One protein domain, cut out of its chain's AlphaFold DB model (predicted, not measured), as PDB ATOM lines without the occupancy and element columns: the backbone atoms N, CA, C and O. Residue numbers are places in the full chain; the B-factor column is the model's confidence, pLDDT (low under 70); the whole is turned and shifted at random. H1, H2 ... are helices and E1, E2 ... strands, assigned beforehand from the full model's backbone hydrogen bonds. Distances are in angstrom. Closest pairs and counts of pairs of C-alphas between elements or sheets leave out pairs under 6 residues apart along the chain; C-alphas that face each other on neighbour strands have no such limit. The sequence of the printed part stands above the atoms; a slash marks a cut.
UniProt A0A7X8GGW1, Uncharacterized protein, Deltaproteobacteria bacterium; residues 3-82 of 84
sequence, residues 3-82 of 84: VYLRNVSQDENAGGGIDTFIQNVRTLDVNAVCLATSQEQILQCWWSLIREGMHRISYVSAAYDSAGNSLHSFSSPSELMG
ATOM      1  N   VAL A   3      -4.698  40.769 -17.696       82.38
ATOM      2  CA  VAL A   3      -4.709  41.218 -19.086       82.38
ATOM      3  C   VAL A   3      -3.291  41.074 -19.615       82.38
ATOM      4  O   VAL A   3      -2.383  41.776 -19.173       82.38
ATOM      5  N   TYR A   4      -3.104  40.149 -20.548       82.31
ATOM      6  CA  TYR A   4      -1.833  39.933 -21.216       82.31
ATOM      7  C   TYR A   4      -1.756  40.745 -22.503       82.31
ATOM      8  O   TYR A   4      -2.528  40.513 -23.433       82.31
ATOM      9  N   LEU A   5      -0.819  41.684 -22.556       79.12
ATOM     10  CA  LEU A   5      -0.578  42.532 -23.712       79.12
ATOM     11  C   LEU A   5       0.433  41.868 -24.649       79.12
ATOM     12  O   LEU A   5       1.625  41.787 -24.350       79.12
ATOM     13  N   ARG A   6      -0.042  41.417 -25.809       68.75
ATOM     14  CA  ARG A   6       0.790  40.890 -26.892       68.75
ATOM     15  C   ARG A   6       1.089  42.021 -27.875       68.75
ATOM     16  O   ARG A   6       0.164  42.672 -28.339       68.75
ATOM     17  N   ASN A   7       2.359  42.220 -28.225       64.00
ATOM     18  CA  ASN A   7       2.820  43.303 -29.110       64.00
ATOM     19  C   ASN A   7       2.595  44.710 -28.537       64.00
ATOM     20  O   ASN A   7       1.960  45.550 -29.166       64.00
ATOM     21  N   VAL A   8       3.143  44.993 -27.355       61.94
ATOM     22  CA  VAL A   8       3.337  46.390 -26.953       61.94
ATOM     23  C   VAL A   8       4.474  46.938 -27.808       61.94
ATOM     24  O   VAL A   8       5.647  46.780 -27.471       61.94
ATOM     25  N   SER A   9       4.139  47.526 -28.956       56.88
ATOM     26  CA  SER A   9       5.051  48.452 -29.623       56.88
ATOM     27  C   SER A   9       5.446  49.485 -28.571       56.88
ATOM     28  O   SER A   9       4.568  50.008 -27.885       56.88
ATOM     29  N   GLN A  10       6.748  49.692 -28.376       52.00
ATOM     30  CA  GLN A  10       7.333  50.588 -27.376       52.00
ATOM     31  C   GLN A  10       7.067  52.052 -27.766       52.00
ATOM     32  O   GLN A  10       7.981  52.822 -28.029       52.00
ATOM     33  N   ASP A  11       5.792  52.398 -27.884       51.53
ATOM     34  CA  ASP A  11       5.299  53.718 -28.216       51.53
ATOM     35  C   ASP A  11       4.929  54.400 -26.905       51.53
ATOM     36  O   ASP A  11       4.089  53.928 -26.132       51.53
ATOM     37  N   GLU A  12       5.589  55.520 -26.642       53.06
ATOM     38  CA  GLU A  12       5.547  56.268 -25.382       53.06
ATOM     39  C   GLU A  12       4.143  56.848 -25.080       53.06
ATOM     40  O   GLU A  12       3.880  57.318 -23.977       53.06
ATOM     41  N   ASN A  13       3.210  56.735 -26.036       53.34
ATOM     42  CA  ASN A  13       1.806  57.139 -25.934       53.34
ATOM     43  C   ASN A  13       0.822  55.999 -25.598       53.34
ATOM     44  O   ASN A  13      -0.386  56.236 -25.559       53.34
ATOM     45  N   ALA A  14       1.293  54.778 -25.311       56.12
ATOM     46  CA  ALA A  14       0.415  53.642 -24.994       56.12
ATOM     47  C   ALA A  14      -0.420  53.796 -23.703       56.12
ATOM     48  O   ALA A  14      -1.376  53.048 -23.492       56.12
ATOM     49  N   GLY A  15      -0.093  54.769 -22.845       59.44
ATOM     50  CA  GLY A  15      -0.786  54.987 -21.570       59.44
ATOM     51  C   GLY A  15      -2.285  55.267 -21.726       59.44
ATOM     52  O   GLY A  15      -3.095  54.660 -21.032       59.44
ATOM     53  N   GLY A  16      -2.678  56.101 -22.696       65.25
ATOM     54  CA  GLY A  16      -4.076  56.530 -22.851       65.25
ATOM     55  C   GLY A  16      -5.043  55.400 -23.230       65.25
ATOM     56  O   GLY A  16      -6.138  55.293 -22.667       65.25
ATOM     57  N   GLY A  17      -4.648  54.531 -24.165       67.44
ATOM     58  CA  GLY A  17      -5.462  53.381 -24.573       67.44
ATOM     59  C   GLY A  17      -5.514  52.276 -23.514       67.44
ATOM     60  O   GLY A  17      -6.559  51.648 -23.324       67.44
ATOM     61  N   ILE A  18      -4.423  52.079 -22.767       70.94
ATOM     62  CA  ILE A  18      -4.355  51.106 -21.668       70.94
ATOM     63  C   ILE A  18      -5.261  51.527 -20.501       70.94
ATOM     64  O   ILE A  18      -6.032  50.699 -20.009       70.94
ATOM     65  N   ASP A  19      -5.238  52.800 -20.096       72.81
ATOM     66  CA  ASP A  19      -6.106  53.313 -19.027       72.81
ATOM     67  C   ASP A  19      -7.593  53.186 -19.382       72.81
ATOM     68  O   ASP A  19      -8.399  52.715 -18.572       72.81
ATOM     69  N   THR A  20      -7.955  53.527 -20.622       73.56
ATOM     70  CA  THR A  20      -9.334  53.400 -21.120       73.56
ATOM     71  C   THR A  20      -9.794  51.938 -21.112       73.56
ATOM     72  O   THR A  20     -10.913  51.627 -20.697       73.56
ATOM     73  N   PHE A  21      -8.922  51.008 -21.508       73.94
ATOM     74  CA  PHE A  21      -9.222  49.580 -21.453       73.94
ATOM     75  C   PHE A  21      -9.396  49.078 -20.015       73.94
ATOM     76  O   PHE A  21     -10.354  48.355 -19.738       73.94
ATOM     77  N   ILE A  22      -8.529  49.486 -19.081       73.75
ATOM     78  CA  ILE A  22      -8.684  49.133 -17.662       73.75
ATOM     79  C   ILE A  22     -10.016  49.661 -17.121       73.75
ATOM     80  O   ILE A  22     -10.697  48.934 -16.396       73.75
ATOM     81  N   GLN A  23     -10.409  50.891 -17.470       75.06
ATOM     82  CA  GLN A  23     -11.705  51.440 -17.068       75.06
ATOM     83  C   GLN A  23     -12.864  50.597 -17.599       75.06
ATOM     84  O   GLN A  23     -13.723  50.199 -16.813       75.06
ATOM     85  N   ASN A  24     -12.847  50.234 -18.884       76.06
ATOM     86  CA  ASN A  24     -13.869  49.366 -19.472       76.06
ATOM     87  C   ASN A  24     -13.916  47.995 -18.785       76.06
ATOM     88  O   ASN A  24     -14.995  47.508 -18.461       76.06
ATOM     89  N   VAL A  25     -12.767  47.390 -18.479       72.81
ATOM     90  CA  VAL A  25     -12.717  46.109 -17.757       72.81
ATOM     91  C   VAL A  25     -13.263  46.239 -16.333       72.81
ATOM     92  O   VAL A  25     -13.967  45.345 -15.874       72.81
ATOM     93  N   ARG A  26     -13.013  47.351 -15.634       72.19
ATOM     94  CA  ARG A  26     -13.582  47.585 -14.294       72.19
ATOM     95  C   ARG A  26     -15.108  47.667 -14.301       72.19
ATOM     96  O   ARG A  26     -15.721  47.312 -13.301       72.19
ATOM     97  N   THR A  27     -15.730  48.070 -15.414       74.56
ATOM     98  CA  THR A  27     -17.202  48.055 -15.537       74.56
ATOM     99  C   THR A  27     -17.798  46.645 -15.601       74.56
ATOM    100  O   THR A  27     -18.997  46.488 -15.395       74.56
ATOM    101  N   LEU A  28     -16.978  45.609 -15.821       69.50
ATOM    102  CA  LEU A  28     -17.399  44.207 -15.905       69.50
ATOM    103  C   LEU A  28     -17.411  43.495 -14.535       69.50
ATOM    104  O   LEU A  28     -17.180  42.291 -14.471       69.50
ATOM    105  N   ASP A  29     -17.649  44.240 -13.449       72.56
ATOM    106  CA  ASP A  29     -17.683  43.740 -12.060       72.56
ATOM    107  C   ASP A  29     -16.387  43.021 -11.630       72.56
ATOM    108  O   ASP A  29     -16.369  42.002 -10.938       72.56
ATOM    109  N   VAL A  30     -15.249  43.542 -12.095       75.44
ATOM    110  CA  VAL A  30     -13.937  42.954 -11.829       75.44
ATOM    111  C   VAL A  30     -13.287  43.647 -10.636       75.44
ATOM    112  O   VAL A  30     -12.949  44.827 -10.700       75.44
ATOM    113  N   ASN A  31     -13.019  42.887  -9.573       79.06
ATOM    114  CA  ASN A  31     -12.494  43.436  -8.317       79.06
ATOM    115  C   ASN A  31     -11.039  43.948  -8.417       79.06
ATOM    116  O   ASN A  31     -10.634  44.861  -7.707       79.06
ATOM    117  N   ALA A  32     -10.233  43.364  -9.311       81.81
ATOM    118  CA  ALA A  32      -8.848  43.772  -9.552       81.81
ATOM    119  C   ALA A  32      -8.418  43.468 -10.994       81.81
ATOM    120  O   ALA A  32      -8.777  42.424 -11.547       81.81
ATOM    121  N   VAL A  33      -7.606  44.344 -11.591       83.25
ATOM    122  CA  VAL A  33      -7.045  44.183 -12.944       83.25
ATOM    123  C   VAL A  33      -5.522  44.252 -12.859       83.25
ATOM    124  O   VAL A  33      -4.992  45.209 -12.303       83.25
ATOM    125  N   CYS A  34      -4.831  43.251 -13.404       85.19
ATOM    126  CA  CYS A  34      -3.371  43.214 -13.496       85.19
ATOM    127  C   CYS A  34      -2.947  43.155 -14.963       85.19
ATOM    128  O   CYS A  34      -3.451  42.316 -15.711       85.19
ATOM    129  N   LEU A  35      -2.043  44.043 -15.371       83.75
ATOM    130  CA  LEU A  35      -1.478  44.067 -16.718       83.75
ATOM    131  C   LEU A  35      -0.160  43.303 -16.733       83.75
ATOM    132  O   LEU A  35       0.680  43.501 -15.858       83.75
ATOM    133  N   ALA A  36       0.021  42.459 -17.743       85.62
ATOM    134  CA  ALA A  36       1.245  41.707 -17.945       85.62
ATOM    135  C   ALA A  36       1.681  41.781 -19.411       85.62
ATOM    136  O   ALA A  36       0.868  41.581 -20.310       85.62
ATOM    137  N   THR A  37       2.962  42.033 -19.664       84.81
ATOM    138  CA  THR A  37       3.553  42.012 -21.018       84.81
ATOM    139  C   THR A  37       4.422  40.780 -21.265       84.81
ATOM    140  O   THR A  37       4.849  40.536 -22.391       84.81
ATOM    141  N   SER A  38       4.665  39.973 -20.228       81.56
ATOM    142  CA  SER A  38       5.419  38.721 -20.306       81.56
ATOM    143  C   SER A  38       4.757  37.609 -19.492       81.56
ATOM    144  O   SER A  38       3.898  37.857 -18.640       81.56
ATOM    145  N   GLN A  39       5.171  36.366 -19.739       84.25
ATOM    146  CA  GLN A  39       4.674  35.204 -19.003       84.25
ATOM    147  C   GLN A  39       5.057  35.255 -17.516       84.25
ATOM    148  O   GLN A  39       4.259  34.880 -16.658       84.25
ATOM    149  N   GLU A  40       6.236  35.778 -17.189       88.19
ATOM    150  CA  GLU A  40       6.685  35.972 -15.809       88.19
ATOM    151  C   GLU A  40       5.784  36.968 -15.072       88.19
ATOM    152  O   GLU A  40       5.388  36.715 -13.935       88.19
ATOM    153  N   GLN A  41       5.397  38.064 -15.734       86.56
ATOM    154  CA  GLN A  41       4.457  39.032 -15.165       86.56
ATOM    155  C   GLN A  41       3.061  38.429 -14.983       86.56
ATOM    156  O   GLN A  41       2.419  38.703 -13.974       86.56
ATOM    157  N   ILE A  42       2.603  37.560 -15.898       85.56
ATOM    158  CA  ILE A  42       1.344  36.817 -15.715       85.56
ATOM    159  C   ILE A  42       1.406  35.988 -14.426       85.56
ATOM    160  O   ILE A  42       0.475  36.043 -13.624       85.56
ATOM    161  N   LEU A  43       2.499  35.251 -14.203       88.25
ATOM    162  CA  LEU A  43       2.675  34.430 -13.002       88.25
ATOM    163  C   LEU A  43       2.731  35.279 -11.727       88.25
ATOM    164  O   LEU A  43       2.102  34.921 -10.733       88.25
ATOM    165  N   GLN A  44       3.430  36.416 -11.755       88.56
ATOM    166  CA  GLN A  44       3.476  37.353 -10.627       88.56
ATOM    167  C   GLN A  44       2.096  37.954 -10.325       88.56
ATOM    168  O   GLN A  44       1.666  37.943  -9.171       88.56
ATOM    169  N   CYS A  45       1.377  38.415 -11.353       88.50
ATOM    170  CA  CYS A  45       0.003  38.907 -11.247       88.50
ATOM    171  C   CYS A  45      -0.926  37.848 -10.645       88.50
ATOM    172  O   CYS A  45      -1.691  38.134  -9.725       88.50
ATOM    173  N   TRP A  46      -0.852  36.617 -11.153       87.31
ATOM    174  CA  TRP A  46      -1.663  35.503 -10.679       87.31
ATOM    175  C   TRP A  46      -1.391  35.198  -9.208       87.31
ATOM    176  O   TRP A  46      -2.332  35.141  -8.416       87.31
ATOM    177  N   TRP A  47      -0.116  35.108  -8.818       87.94
ATOM    178  CA  TRP A  47       0.240  34.873  -7.424       87.94
ATOM    179  C   TRP A  47      -0.223  35.995  -6.500       87.94
ATOM    180  O   TRP A  47      -0.740  35.720  -5.417       87.94
ATOM    181  N   SER A  48      -0.066  37.250  -6.923       88.50
ATOM    182  CA  SER A  48      -0.529  38.402  -6.148       88.50
ATOM    183  C   SER A  48      -2.037  38.338  -5.916       88.50
ATOM    184  O   SER A  48      -2.483  38.501  -4.787       88.50
ATOM    185  N   LEU A  49      -2.823  38.042  -6.955       86.38
ATOM    186  CA  LEU A  49      -4.281  37.959  -6.850       86.38
ATOM    187  C   LEU A  49      -4.734  36.820  -5.927       86.38
ATOM    188  O   LEU A  49      -5.651  37.019  -5.134       86.38
ATOM    189  N   ILE A  50      -4.079  35.655  -5.977       86.12
ATOM    190  CA  ILE A  50      -4.382  34.552  -5.050       86.12
ATOM    191  C   ILE A  50      -4.071  34.954  -3.603       86.12
ATOM    192  O   ILE A  50      -4.873  34.682  -2.713       86.12
ATOM    193  N   ARG A  51      -2.931  35.616  -3.352       87.06
ATOM    194  CA  ARG A  51      -2.568  36.081  -1.999       87.06
ATOM    195  C   ARG A  51      -3.560  37.098  -1.434       87.06
ATOM    196  O   ARG A  51      -3.781  37.096  -0.229       87.06
ATOM    197  N   GLU A  52      -4.177  37.900  -2.295       85.38
ATOM    198  CA  GLU A  52      -5.263  38.832  -1.952       85.38
ATOM    199  C   GLU A  52      -6.632  38.134  -1.776       85.38
ATOM    200  O   GLU A  52      -7.653  38.794  -1.598       85.38
ATOM    201  N   GLY A  53      -6.687  36.798  -1.834       84.19
ATOM    202  CA  GLY A  53      -7.913  36.024  -1.620       84.19
ATOM    203  C   GLY A  53      -8.830  35.940  -2.842       84.19
ATOM    204  O   GLY A  53     -10.004  35.592  -2.714       84.19
ATOM    205  N   MET A  54      -8.333  36.249  -4.044       84.00
ATOM    206  CA  MET A  54      -9.137  36.134  -5.262       84.00
ATOM    207  C   MET A  54      -9.242  34.670  -5.694       84.00
ATOM    208  O   MET A  54      -8.265  34.058  -6.121       84.00
ATOM    209  N   HIS A  55     -10.457  34.124  -5.647       79.88
ATOM    210  CA  HIS A  55     -10.732  32.740  -6.053       79.88
ATOM    211  C   HIS A  55     -11.065  32.589  -7.541       79.88
ATOM    212  O   HIS A  55     -10.899  31.513  -8.109       79.88
ATOM    213  N   ARG A  56     -11.532  33.665  -8.186       81.81
ATOM    214  CA  ARG A  56     -11.933  33.667  -9.596       81.81
ATOM    215  C   ARG A  56     -11.051  34.626 -10.380       81.81
ATOM    216  O   ARG A  56     -11.245  35.842 -10.350       81.81
ATOM    217  N   ILE A  57     -10.054  34.080 -11.068       83.50
ATOM    218  CA  ILE A  57      -9.092  34.868 -11.837       83.50
ATOM    219  C   ILE A  57      -9.319  34.602 -13.322       83.50
ATOM    220  O   ILE A  57      -8.962  33.552 -13.837       83.50
ATOM    221  N   SER A  58      -9.896  35.567 -14.030       83.38
ATOM    222  CA  SER A  58     -10.003  35.510 -15.492       83.38
ATOM    223  C   SER A  58      -8.739  36.059 -16.150       83.38
ATOM    224  O   SER A  58      -8.170  37.043 -15.673       83.38
ATOM    225  N   TYR A  59      -8.328  35.448 -17.253       82.56
ATOM    226  CA  TYR A  59      -7.183  35.814 -18.080       82.56
ATOM    227  C   TYR A  59      -7.655  36.168 -19.490       82.56
ATOM    228  O   TYR A  59      -8.393  35.396 -20.098       82.56
ATOM    229  N   VAL A  60      -7.212  37.301 -20.033       84.19
ATOM    230  CA  VAL A  60      -7.469  37.676 -21.430       84.19
ATOM    231  C   VAL A  60      -6.176  38.093 -22.116       84.19
ATOM    232  O   VAL A  60      -5.349  38.776 -21.519       84.19
ATOM    233  N   SER A  61      -6.011  37.699 -23.377       82.06
ATOM    234  CA  SER A  61      -4.929  38.179 -24.236       82.06
ATOM    235  C   SER A  61      -5.442  39.310 -25.121       82.06
ATOM    236  O   SER A  61      -6.499  39.177 -25.749       82.06
ATOM    237  N   ALA A  62      -4.699  40.405 -25.200       78.69
ATOM    238  CA  ALA A  62      -5.058  41.567 -25.995       78.69
ATOM    239  C   ALA A  62      -3.838  42.136 -26.733       78.69
ATOM    240  O   ALA A  62      -2.730  42.109 -26.204       78.69
ATOM    241  N   ALA A  63      -4.028  42.630 -27.956       76.44
ATOM    242  CA  ALA A  63      -3.045  43.478 -28.627       76.44
ATOM    243  C   ALA A  63      -3.344  44.935 -28.352       76.44
ATOM    244  O   ALA A  63      -4.496  45.363 -28.421       76.44
ATOM    245  N   TYR A  64      -2.277  45.691 -28.139       71.56
ATOM    246  CA  TYR A  64      -2.334  47.131 -28.250       71.56
ATOM    247  C   TYR A  64      -2.061  47.524 -29.707       71.56
ATOM    248  O   TYR A  64      -0.982  47.256 -30.232       71.56
ATOM    249  N   ASP A  65      -3.051  48.123 -30.366       69.94
ATOM    250  CA  ASP A  65      -2.875  48.774 -31.660       69.94
ATOM    251  C   ASP A  65      -2.500  50.241 -31.429       69.94
ATOM    252  O   ASP A  65      -3.342  51.066 -31.054       69.94
ATOM    253  N   SER A  66      -1.224  50.565 -31.649       63.31
ATOM    254  CA  SER A  66      -0.716  51.929 -31.501       63.31
ATOM    255  C   SER A  66      -1.230  52.877 -32.586       63.31
ATOM    256  O   SER A  66      -1.317  54.075 -32.329       63.31
ATOM    257  N   ALA A  67      -1.632  52.373 -33.761       67.19
ATOM    258  CA  ALA A  67      -2.165  53.209 -34.838       67.19
ATOM    259  C   ALA A  67      -3.581  53.718 -34.523       67.19
ATOM    260  O   ALA A  67      -3.932  54.844 -34.878       67.19
ATOM    261  N   GLY A  68      -4.380  52.900 -33.835       63.09
ATOM    262  CA  GLY A  68      -5.741  53.232 -33.410       63.09
ATOM    263  C   GLY A  68      -5.876  53.691 -31.956       63.09
ATOM    264  O   GLY A  68      -6.989  54.022 -31.549       63.09
ATOM    265  N   ASN A  69      -4.792  53.681 -31.164       67.38
ATOM    266  CA  ASN A  69      -4.822  53.850 -29.700       67.38
ATOM    267  C   ASN A  69      -5.879  52.938 -29.038       67.38
ATOM    268  O   ASN A  69      -6.620  53.344 -28.141       67.38
ATOM    269  N   SER A  70      -5.993  51.708 -29.541       67.12
ATOM    270  CA  SER A  70      -7.082  50.791 -29.209       67.12
ATOM    271  C   SER A  70      -6.541  49.440 -28.777       67.12
ATOM    272  O   SER A  70      -5.521  48.956 -29.265       67.12
ATOM    273  N   LEU A  71      -7.251  48.817 -27.846       68.44
ATOM    274  CA  LEU A  71      -6.908  47.521 -27.293       68.44
ATOM    275  C   LEU A  71      -7.878  46.474 -27.836       68.44
ATOM    276  O   LEU A  71      -9.069  46.489 -27.529       68.44
ATOM    277  N   HIS A  72      -7.359  45.557 -28.648       70.31
ATOM    278  CA  HIS A  72      -8.140  44.482 -29.248       70.31
ATOM    279  C   HIS A  72      -7.892  43.174 -28.500       70.31
ATOM    280  O   HIS A  72      -6.793  42.621 -28.531       70.31
ATOM    281  N   SER A  73      -8.924  42.652 -27.834       68.44
ATOM    282  CA  SER A  73      -8.881  41.315 -27.240       68.44
ATOM    283  C   SER A  73      -8.856  40.255 -28.339       68.44
ATOM    284  O   SER A  73      -9.750  40.221 -29.185       68.44
ATOM    285  N   PHE A  74      -7.870  39.361 -28.309       64.56
ATOM    286  CA  PHE A  74      -7.791  38.251 -29.264       64.56
ATOM    287  C   PHE A  74      -8.631  37.043 -28.856       64.56
ATOM    288  O   PHE A  74      -8.863  36.154 -29.670       64.56
ATOM    289  N   SER A  75      -9.040  36.972 -27.590       62.59
ATOM    290  CA  SER A  75      -9.694  35.794 -27.031       62.59
ATOM    291  C   SER A  75     -10.769  36.171 -26.023       62.59
ATOM    292  O   SER A  75     -10.679  37.204 -25.359       62.59
ATOM    293  N   SER A  76     -11.750  35.287 -25.851       72.62
ATOM    294  CA  SER A  76     -12.624  35.318 -24.680       72.62
ATOM    295  C   SER A  76     -11.793  35.127 -23.403       72.62
ATOM    296  O   SER A  76     -10.764  34.442 -23.453       72.62
ATOM    297  N   PRO A  77     -12.200  35.713 -22.264       73.19
ATOM    298  CA  PRO A  77     -11.516  35.488 -20.999       73.19
ATOM    299  C   PRO A  77     -11.547  34.002 -20.618       73.19
ATOM    300  O   PRO A  77     -12.620  33.407 -20.530       73.19
ATOM    301  N   SER A  78     -10.380  33.414 -20.371       77.12
ATOM    302  CA  SER A  78     -10.252  32.057 -19.835       77.12
ATOM    303  C   SER A  78     -10.153  32.117 -18.315       77.12
ATOM    304  O   SER A  78      -9.426  32.951 -17.776       77.12
ATOM    305  N   GLU A  79     -10.856  31.245 -17.600       78.69
ATOM    306  CA  GLU A  79     -10.710  31.154 -16.145       78.69
ATOM    307  C   GLU A  79      -9.438  30.388 -15.777       78.69
ATOM    308  O   GLU A  79      -9.211  29.262 -16.216       78.69
ATOM    309  N   LEU A  80      -8.601  31.017 -14.954       73.38
ATOM    310  CA  LEU A  80      -7.489  30.370 -14.281       73.38
ATOM    311  C   LEU A  80      -8.014  29.829 -12.952       73.38
ATOM    312  O   LEU A  80      -8.306  30.596 -12.033       73.38
ATOM    313  N   MET A  81      -8.139  28.508 -12.853       66.75
ATOM    314  CA  MET A  81      -8.426  27.858 -11.579       66.75
ATOM    315  C   MET A  81      -7.132  27.728 -10.773       66.75
ATOM    316  O   MET A  81      -6.121  27.244 -11.281       66.75
ATOM    317  N   GLY A  82      -7.157  28.177  -9.519       56.72
ATOM    318  CA  GLY A  82      -6.110  27.841  -8.561       56.72
ATOM    319  C   GLY A  82      -6.332  26.422  -8.053       56.72
ATOM    320  O   GLY A  82      -7.415  26.121  -7.559       56.72
TER     321      GLY A  82
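AT A GLANCE: This is residues 3 to 82 of the 84 residues of an uncharacterized protein of Deltaproteobacteria bacterium (UniProt A0A7X8GGW1). A small, strongly twisted sheet is built along one long strand, E3, with a helix on each of its two faces: H2 runs along E1 and E2 on one face, and H1 is on the opposite face, beside the strands and close to E4. E1 and E4 lie on the two sides of E3, E2 is beyond E1, and the short E5 pairs with the first residues of E3. The printed part has 80 residues, with two named helices and five named strands, which follow along the chain as E1, H1, E2, H2, E3, E4 and E5; the sheet is branched and mixed, and its neighbour pairs are E1 and E2, parallel, E1 and E3, parallel, E3 and E4, antiparallel, and E3 and E5, antiparallel. The class is mixed, helices and strands, and the whole is compact, with a radius of gyration of the C-alphas of 12.6 A and spans of 37 by 27 by 20 A.

HOW THE PARTS SIT: E1, residues 3 to 6, has E2, residues 34 to 36, on one side and E3, residues 57 to 65, on the other side. N 3 and O 34 are 2.8 A apart, within hydrogen-bond range, as are N 4 and O 60 at 2.8 A. H1, residues 15 to 26, makes E1, H1, E2 a strand-helix-strand unit, two parallel neighbour strands with a helix between, whose crossover is right-handed. H1 is on the sheet at a height of 6.2 A, over none of the strands, but only just: 2 of its C-alphas fall on E4, residues 70 to 73. The closest C-alphas of H1 and E4 are those of Gly 17 and Ser 70, 5.6 A apart. H2, residues 39 to 51, is on the opposite face at a height of 7.7 A, over E1 and, only just, E2, on which 3 of its C-alphas fall; it runs along the strands, at 3 degrees to E1 on the local plane. The closest C-alphas of E2 and H2 are those of Ala 36 and Ile 42, 5.4 A apart. H1 and H2 are apart. E3 pairs in a staggered way: with E5, residues 78 to 80, over residues 57 to 59, with E1 over 60 to 63, and with E4, in a hairpin, over 62 to 65. N 63 and O 72 are 2.8 A apart, and so are N 59 and O 78, both within hydrogen-bond range. In H1 and H2 every O i to N i+4 pair is within that range.

IN THESE COORDINATES: E1 begins at C-alpha 3, (-4.709, 41.218, -19.086). H1 is 16.5 A long and H2 18.5 A. E3 is 25.0 A long and ends at C-alpha 65, (-2.875, 48.774, -31.660). E5 ends at C-alpha 80, (-7.489, 30.370, -14.281).

THE WHOLE: The C-alphas farthest apart, of Gly 53 and Ala 67, are 37.8 A apart. The printed part has no cut and no long link. Its mean pLDDT is 74.9; residues 6 to 17, 28, 65 to 71, 73 to 75 and 81 to 82 are under 70.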